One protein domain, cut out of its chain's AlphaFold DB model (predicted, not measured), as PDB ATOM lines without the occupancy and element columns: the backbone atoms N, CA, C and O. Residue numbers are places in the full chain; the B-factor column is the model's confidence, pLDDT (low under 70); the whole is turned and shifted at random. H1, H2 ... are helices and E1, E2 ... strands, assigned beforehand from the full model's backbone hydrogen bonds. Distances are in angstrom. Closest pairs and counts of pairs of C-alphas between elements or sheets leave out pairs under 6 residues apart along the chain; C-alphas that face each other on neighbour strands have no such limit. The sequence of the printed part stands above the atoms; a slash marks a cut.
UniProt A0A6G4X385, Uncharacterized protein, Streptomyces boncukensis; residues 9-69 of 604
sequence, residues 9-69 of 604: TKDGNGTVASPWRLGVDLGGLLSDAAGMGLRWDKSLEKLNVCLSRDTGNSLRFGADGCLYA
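Overview. This is residues 9 to 69 of the 604 residues of an uncharacterized protein of Streptomyces boncukensis (UniProt A0A6G4X385). What shape is it? With little regular structure, it is a rod: hairpin E1-E2 toward one end, then helix H1, hairpin E3-E4, and residues 50 to 69 folding back at the other end. What builds it? The 61 printed residues have one named helix and four named strands, in the order E1, E2, H1, E3, E4; the class is mixed, with 23 residues in named elements. How spread out? It is extended, radius of gyration of the C-alphas 18.7 A, spanning 61 by 22 by 17 A.

Arrangement. What comes first? E1, residues 9 to 11, and E2, residues 21 to 24, form an antiparallel hairpin at 158 degrees; N 9 and O 23, 2.9 A apart, are within hydrogen-bond range. What follows? H1, residues 26 to 33, has every O i to N i+4 pair within range. E3, residues 38 to 41, and E4, residues 46 to 49, form an antiparallel hairpin at 149 degrees, with N 39 and O 48 2.8 A apart; the closest C-alphas of H1 and E3, Ser 31 and Trp 40, are 6.2 A apart.

Along the chain. Where are the ends? E1 begins at C-alpha 9 (13.814, 45.117, 39.982) and E4 ends at C-alpha 49 (15.444, 21.131, 28.587). How long are they? E2 and H1 measure 10.3 A each.

Size, cuts and confidence. How large? The farthest C-alphas, Val 16 and Gly 56, are 61.9 A apart; the printed part has no cut and no long link. Where is confidence low? Residues 31 to 37, 43 to 44, 53 to 56 and 63 to 65 are under 70.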
ATOM      1  N   THR A   9      14.100  44.762  38.589       87.81
ATOM      2  CA  THR A   9      13.814  45.117  39.982       87.81
ATOM      3  C   THR A   9      14.560  46.392  40.349       87.81
ATOM      4  O   THR A   9      15.642  46.673  39.829       87.81
ATOM      5  N   LYS A  10      13.977  47.198  41.241       88.38
ATOM      6  CA  LYS A  10      14.650  48.367  41.815       88.38
ATOM      7  C   LYS A  10      14.620  48.301  43.332       88.38
ATOM      8  O   LYS A  10      13.601  47.953  43.922       88.38
ATOM      9  N   ASP A  11      15.717  48.727  43.931       88.88
ATOM     10  CA  ASP A  11      15.842  48.998  45.357       88.88
ATOM     11  C   ASP A  11      16.518  50.369  45.564       88.88
ATOM     12  O   ASP A  11      17.145  50.911  44.651       88.88
ATOM     13  N   GLY A  12      16.370  50.962  46.744       86.50
ATOM     14  CA  GLY A  12      16.841  52.312  47.070       86.50
ATOM     15  C   GLY A  12      15.822  53.421  46.782       86.50
ATOM     16  O   GLY A  12      14.670  53.160  46.443       86.50
ATOM     17  N   ASN A  13      16.219  54.685  46.973       88.25
ATOM     18  CA  ASN A  13      15.334  55.847  46.772       88.25
ATOM     19  C   ASN A  13      15.965  57.000  45.969       88.25
ATOM     20  O   ASN A  13      15.336  58.042  45.775       88.25
ATOM     21  N   GLY A  14      17.196  56.818  45.485       83.50
ATOM     22  CA  GLY A  14      17.905  57.792  44.654       83.50
ATOM     23  C   GLY A  14      18.621  58.894  45.426       83.50
ATOM     24  O   GLY A  14      19.132  59.825  44.805       83.50
ATOM     25  N   THR A  15      18.673  58.811  46.757       89.06
ATOM     26  CA  THR A  15      19.503  59.705  47.574       89.06
ATOM     27  C   THR A  15      20.953  59.229  47.598       89.06
ATOM     28  O   THR A  15      21.238  58.062  47.352       89.06
ATOM     29  N   VAL A  16      21.890  60.112  47.958       82.94
ATOM     30  CA  VAL A  16      23.319  59.757  48.078       82.94
ATOM     31  C   VAL A  16      23.544  58.614  49.081       82.94
ATOM     32  O   VAL A  16      24.407  57.770  48.866       82.94
ATOM     33  N   ALA A  17      22.742  58.556  50.148       84.69
ATOM     34  CA  ALA A  17      22.816  57.498  51.155       84.69
ATOM     35  C   ALA A  17      22.110  56.189  50.737       84.69
ATOM     36  O   ALA A  17      22.379  55.144  51.321       84.69
ATOM     37  N   SER A  18      21.211  56.234  49.747       82.75
ATOM     38  CA  SER A  18      20.471  55.073  49.237       82.75
ATOM     39  C   SER A  18      20.234  55.217  47.726       82.75
ATOM     40  O   SER A  18      19.119  55.523  47.276       82.75
ATOM     41  N   PRO A  19      21.307  55.080  46.921       87.69
ATOM     42  CA  PRO A  19      21.207  55.199  45.475       87.69
ATOM     43  C   PRO A  19      20.315  54.088  44.918       87.69
ATOM     44  O   PRO A  19      20.199  53.016  45.512       87.69
ATOM     45  N   TRP A  20      19.703  54.337  43.758       90.81
ATOM     46  CA  TRP A  20      18.949  53.302  43.056       90.81
ATOM     47  C   TRP A  20      19.867  52.127  42.702       90.81
ATOM     48  O   TRP A  20      20.901  52.312  42.057       90.81
ATOM     49  N   ARG A  21      19.473  50.923  43.107       86.56
ATOM     50  CA  ARG A  21      20.079  49.654  42.708       86.56
ATOM     51  C   ARG A  21      19.109  48.953  41.780       86.56
ATOM     52  O   ARG A  21      17.972  48.697  42.160       86.56
ATOM     53  N   LEU A  22      19.560  48.689  40.565       88.31
ATOM     54  CA  LEU A  22      18.782  47.968  39.572       88.31
ATOM     55  C   LEU A  22      19.252  46.519  39.539       88.31
ATOM     56  O   LEU A  22      20.452  46.261  39.447       88.31
ATOM     57  N   GLY A  23      18.303  45.599  39.644       84.06
ATOM     58  CA  GLY A  23      18.510  44.167  39.507       84.06
ATOM     59  C   GLY A  23      17.691  43.608  38.351       84.06
ATOM     60  O   GLY A  23      16.823  44.275  37.789       84.06
ATOM     61  N   VAL A  24      17.969  42.357  38.008       82.69
ATOM     62  CA  VAL A  24      17.180  41.577  37.054       82.69
ATOM     63  C   VAL A  24      16.595  40.404  37.826       82.69
ATOM     64  O   VAL A  24      17.342  39.629  38.419       82.69
ATOM     65  N   ASP A  25      15.272  40.283  37.846       81.62
ATOM     66  CA  ASP A  25      14.594  39.071  38.286       81.62
ATOM     67  C   ASP A  25      14.772  37.999  37.208       81.62
ATOM     68  O   ASP A  25      14.055  37.951  36.207       81.62
ATOM     69  N   LEU A  26      15.769  37.139  37.419       76.00
ATOM     70  CA  LEU A  26      16.044  35.996  36.553       76.00
ATOM     71  C   LEU A  26      14.830  35.069  36.426       76.00
ATOM     72  O   LEU A  26      14.637  34.484  35.364       76.00
ATOM     73  N   GLY A  27      13.992  34.971  37.465       72.31
ATOM     74  CA  GLY A  27      12.783  34.158  37.444       72.31
ATOM     75  C   GLY A  27      11.768  34.664  36.427       72.31
ATOM     76  O   GLY A  27      11.291  33.870  35.620       72.31
ATOM     77  N   GLY A  28      11.489  35.970  36.431       73.56
ATOM     78  CA  GLY A  28      10.607  36.609  35.449       73.56
ATOM     79  C   GLY A  28      11.210  36.670  34.042       73.56
ATOM     80  O   GLY A  28      10.517  36.436  33.057       73.56
ATOM     81  N   LEU A  29      12.518  36.927  33.925       77.56
ATOM     82  CA  LEU A  29      13.196  36.991  32.625       77.56
ATOM     83  C   LEU A  29      13.188  35.630  31.913       77.56
ATOM     84  O   LEU A  29      12.953  35.554  30.707       77.56
ATOM     85  N   LEU A  30      13.477  34.555  32.648       78.94
ATOM     86  CA  LEU A  30      13.631  33.221  32.073       78.94
ATOM     87  C   LEU A  30      12.305  32.474  31.952       78.94
ATOM     88  O   LEU A  30      12.208  31.606  31.086       78.94
ATOM     89  N   SER A  31      11.274  32.820  32.734       68.94
ATOM     90  CA  SER A  31       9.922  32.292  32.512       68.94
ATOM     91  C   SER A  31       9.341  32.740  31.175       68.94
ATOM     92  O   SER A  31       8.698  31.938  30.505       68.94
ATOM     93  N   ASP A  32       9.610  33.983  30.765       68.25
ATOM     94  CA  ASP A  32       9.123  34.532  29.494       68.25
ATOM     95  C   ASP A  32       9.943  34.039  28.290       68.25
ATOM     96  O   ASP A  32       9.419  33.907  27.184       68.25
ATOM     97  N   ALA A  33      11.230  33.733  28.493       65.06
ATOM     98  CA  ALA A  33      12.113  33.203  27.451       65.06
ATOM     99  C   ALA A  33      12.001  31.675  27.261       65.06
ATOM    100  O   ALA A  33      12.384  31.152  26.210       65.06
ATOM    101  N   ALA A  34      11.499  30.946  28.261       62.09
ATOM    102  CA  ALA A  34      11.312  29.502  28.202       62.09
ATOM    103  C   ALA A  34      10.100  29.145  27.321       62.09
ATOM    104  O   ALA A  34       8.963  29.067  27.779       62.09
ATOM    105  N   GLY A  35      10.344  28.930  26.026       64.81
ATOM    106  CA  GLY A  35       9.354  28.357  25.111       64.81
ATOM    107  C   GLY A  35       9.032  26.884  25.416       64.81
ATOM    108  O   GLY A  35       9.578  26.279  26.339       64.81
ATOM    109  N   MET A  36       8.169  26.267  24.600       63.47
ATOM    110  CA  MET A  36       7.872  24.832  24.713       63.47
ATOM    111  C   MET A  36       9.159  23.996  24.650       63.47
ATOM    112  O   MET A  36       9.932  24.112  23.702       63.47
ATOM    113  N   GLY A  37       9.373  23.146  25.658       67.94
ATOM    114  CA  GLY A  37      10.562  22.294  25.771       67.94
ATOM    115  C   GLY A  37      11.673  22.855  26.662       67.94
ATOM    116  O   GLY A  37      12.606  22.121  26.974       67.94
ATOM    117  N   LEU A  38      11.564  24.099  27.136       79.25
ATOM    118  CA  LEU A  38      12.439  24.668  28.162       79.25
ATOM    119  C   LEU A  38      11.636  24.903  29.445       79.25
ATOM    120  O   LEU A  38      10.498  25.359  29.401       79.25
ATOM    121  N   ARG A  39      12.216  24.582  30.602       79.69
ATOM    122  CA  ARG A  39      11.596  24.798  31.915       79.69
ATOM    123  C   ARG A  39      12.589  25.470  32.843       79.69
ATOM    124  O   ARG A  39      13.619  24.891  33.171       79.69
ATOM    125  N   TRP A  40      12.259  26.669  33.306       82.31
ATOM    126  CA  TRP A  40      13.001  27.298  34.392       82.31
ATOM    127  C   TRP A  40      12.689  26.591  35.718       82.31
ATOM    128  O   TRP A  40      11.526  26.504  36.124       82.31
ATOM    129  N   ASP A  41      13.716  26.068  36.384       75.75
ATOM    130  CA  ASP A  41      13.625  25.543  37.741       75.75
ATOM    131  C   ASP A  41      14.086  26.611  38.727       75.75
ATOM    132  O   ASP A  41      15.274  26.909  38.865       75.75
ATOM    133  N   LYS A  42      13.106  27.185  39.426       71.81
ATOM    134  CA  LYS A  42      13.332  28.245  40.406       71.81
ATOM    135  C   LYS A  42      14.082  27.755  41.649       71.81
ATOM    136  O   LYS A  42      14.726  28.566  42.297       71.81
ATOM    137  N   SER A  43      13.994  26.468  41.989       62.75
ATOM    138  CA  SER A  43      14.652  25.901  43.174       62.75
ATOM    139  C   SER A  43      16.141  25.644  42.945       62.75
ATOM    140  O   SER A  43      16.940  25.813  43.859       62.75
ATOM    141  N   LEU A  44      16.511  25.300  41.708       64.81
ATOM    142  CA  LEU A  44      17.893  25.027  41.307       64.81
ATOM    143  C   LEU A  44      18.579  26.217  40.620       64.81
ATOM    144  O   LEU A  44      19.756  26.106  40.280       64.81
ATOM    145  N   GLU A  45      17.846  27.308  40.372       73.38
ATOM    146  CA  GLU A  45      18.267  28.461  39.561       73.38
ATOM    147  C   GLU A  45      18.859  28.050  38.195       73.38
ATOM    148  O   GLU A  45      19.881  28.576  37.745       73.38
ATOM    149  N   LYS A  46      18.221  27.086  37.514       77.25
ATOM    150  CA  LYS A  46      18.687  26.537  36.225       77.25
ATOM    151  C   LYS A  46      17.576  26.443  35.185       77.25
ATOM    152  O   LYS A  46      16.422  26.160  35.498       77.25
ATOM    153  N   LEU A  47      17.948  26.633  33.918       78.25
ATOM    154  CA  LEU A  47      17.077  26.381  32.773       78.25
ATOM    155  C   LEU A  47      17.265  24.933  32.307       78.25
ATOM    156  O   LEU A  47      18.350  24.558  31.870       78.25
ATOM    157  N   ASN A  48      16.209  24.133  32.402       78.44
ATOM    158  CA  ASN A  48      16.196  22.732  31.995       78.44
ATOM    159  C   ASN A  48      15.599  22.576  30.593       78.44
ATOM    160  O   ASN A  48      14.708  23.332  30.202       78.44
ATOM    161  N   VAL A  49      16.040  21.553  29.862       81.50
ATOM    162  CA  VAL A  49      15.444  21.131  28.587       81.50
ATOM    163  C   VAL A  49      14.641  19.852  28.831       81.50
ATOM    164  O   VAL A  49      15.131  18.926  29.472       81.50
ATOM    165  N   CYS A  50      13.413  19.786  28.321       78.50
ATOM    166  CA  CYS A  50      12.593  18.579  28.333       78.50
ATOM    167  C   CYS A  50      12.856  17.772  27.054       78.50
ATOM    168  O   CYS A  50      12.491  18.208  25.962       78.50
ATOM    169  N   LEU A  51      13.486  16.602  27.181       79.06
ATOM    170  CA  LEU A  51      13.594  15.643  26.080       79.06
ATOM    171  C   LEU A  51      12.290  14.840  25.986       79.06
ATOM    172  O   LEU A  51      11.808  14.326  26.996       79.06
ATOM    173  N   SER A  52      11.715  14.742  24.782       75.00
ATOM    174  CA  SER A  52      10.481  13.975  24.577       75.00
ATOM    175  C   SER A  52      10.687  12.494  24.923       75.00
ATOM    176  O   SER A  52      11.735  11.915  24.635       75.00
ATOM    177  N   ARG A  53       9.666  11.879  25.529       68.75
ATOM    178  CA  ARG A  53       9.600  10.434  25.802       68.75
ATOM    179  C   ARG A  53       8.789   9.673  24.750       68.75
ATOM    180  O   ARG A  53       8.539   8.485  24.923       68.75
ATOM    181  N   ASP A  54       8.355  10.354  23.692       62.56
ATOM    182  CA  ASP A  54       7.587   9.730  22.621       62.56
ATOM    183  C   ASP A  54       8.412   8.635  21.931       62.56
ATOM    184  O   ASP A  54       9.618   8.785  21.696       62.56
ATOM    185  N   THR A  55       7.751   7.531  21.581       55.34
ATOM    186  CA  THR A  55       8.379   6.403  20.887       55.34
ATOM    187  C   THR A  55       9.066   6.870  19.604       55.34
ATOM    188  O   THR A  55       8.448   7.511  18.754       55.34
ATOM    189  N   GLY A  56      10.344   6.515  19.445       63.34
ATOM    190  CA  GLY A  56      11.154   6.880  18.278       63.34
ATOM    191  C   GLY A  56      11.934   8.190  18.420       63.34
ATOM    192  O   GLY A  56      12.701   8.521  17.518       63.34
ATOM    193  N   ASN A  57      11.805   8.922  19.533       70.00
ATOM    194  CA  ASN A  57      12.708  10.036  19.808       70.00
ATOM    195  C   ASN A  57      14.142   9.521  20.038       70.00
ATOM    196  O   ASN A  57      14.385   8.713  20.930       70.00
ATOM    197  N   SER A  58      15.098  10.019  19.254       76.19
ATOM    198  CA  SER A  58      16.523   9.688  19.384       76.19
ATOM    199  C   SER A  58      17.363  10.836  19.956       76.19
ATOM    200  O   SER A  58      18.575  10.694  20.128       76.19
ATOM    201  N   LEU A  59      16.737  11.981  20.256       80.06
ATOM    202  CA  LEU A  59      17.421  13.166  20.763       80.06
ATOM    203  C   LEU A  59      17.995  12.913  22.165       80.06
ATOM    204  O   LEU A  59      17.267  12.559  23.091       80.06
ATOM    205  N   ARG A  60      19.294  13.161  22.327       82.56
ATOM    206  CA  ARG A  60      20.044  13.058  23.588       82.56
ATOM    207  C   ARG A  60      21.022  14.223  23.725       82.56
ATOM    208  O   ARG A  60      21.256  14.942  22.759       82.56
ATOM    209  N   PHE A  61      21.617  14.409  24.900       78.88
ATOM    210  CA  PHE A  61      22.763  15.310  25.033       78.88
ATOM    211  C   PHE A  61      24.023  14.625  24.490       78.88
ATOM    212  O   PHE A  61      24.288  13.460  24.785       78.88
ATOM    213  N   GLY A  62      24.766  15.326  23.641       72.56
ATOM    214  CA  GLY A  62      26.074  14.912  23.154       72.56
ATOM    215  C   GLY A  62      27.143  15.053  24.234       72.56
ATOM    216  O   GLY A  62      26.945  15.718  25.251       72.56
ATOM    217  N   ALA A  63      28.309  14.452  23.995       64.12
ATOM    218  CA  ALA A  63      29.460  14.541  24.899       64.12
ATOM    219  C   ALA A  63      29.993  15.981  25.079       64.12
ATOM    220  O   ALA A  63      30.753  16.257  26.002       64.12
ATOM    221  N   ASP A  64      29.595  16.901  24.204       66.56
ATOM    222  CA  ASP A  64      29.874  18.337  24.256       66.56
ATOM    223  C   ASP A  64      28.788  19.147  24.994       66.56
ATOM    224  O   ASP A  64      28.883  20.370  25.089       66.56
ATOM    225  N   GLY A  65      27.756  18.483  25.525       63.44
ATOM    226  CA  GLY A  65      26.622  19.120  26.193       63.44
ATOM    227  C   GLY A  65      25.593  19.738  25.239       63.44
ATOM    228  O   GLY A  65      24.643  20.369  25.704       63.44
ATOM    229  N   CYS A  66      25.740  19.569  23.921       73.44
ATOM    230  CA  CYS A  66      24.768  20.030  22.930       73.44
ATOM    231  C   CYS A  66      23.664  18.992  22.680       73.44
ATOM    232  O   CYS A  66      23.808  17.816  22.995       73.44
ATOM    233  N   LEU A  67      22.537  19.408  22.092       77.62
ATOM    234  CA  LEU A  67      21.503  18.467  21.654       77.62
ATOM    235  C   LEU A  67      21.992  17.690  20.423       77.62
ATOM    236  O   LEU A  67      22.360  18.278  19.408       77.62
ATOM    237  N   TYR A  68      21.965  16.366  20.513       75.44
ATOM    238  CA  TYR A  68      22.428  15.428  19.502       75.44
ATOM    239  C   TYR A  68      21.292  14.483  19.102       75.44
ATOM    240  O   TYR A  68      20.756  13.752  19.933       75.44
ATOM    241  N   ALA A  69      20.946  14.472  17.815       76.69
ATOM    242  CA  ALA A  69      20.026  13.505  17.226       76.69
ATOM    243  C   ALA A  69      20.823  12.574  16.294       76.69
ATOM    244  O   ALA A  69      21.235  13.015  15.215       76.69
TER     245      ALA A  69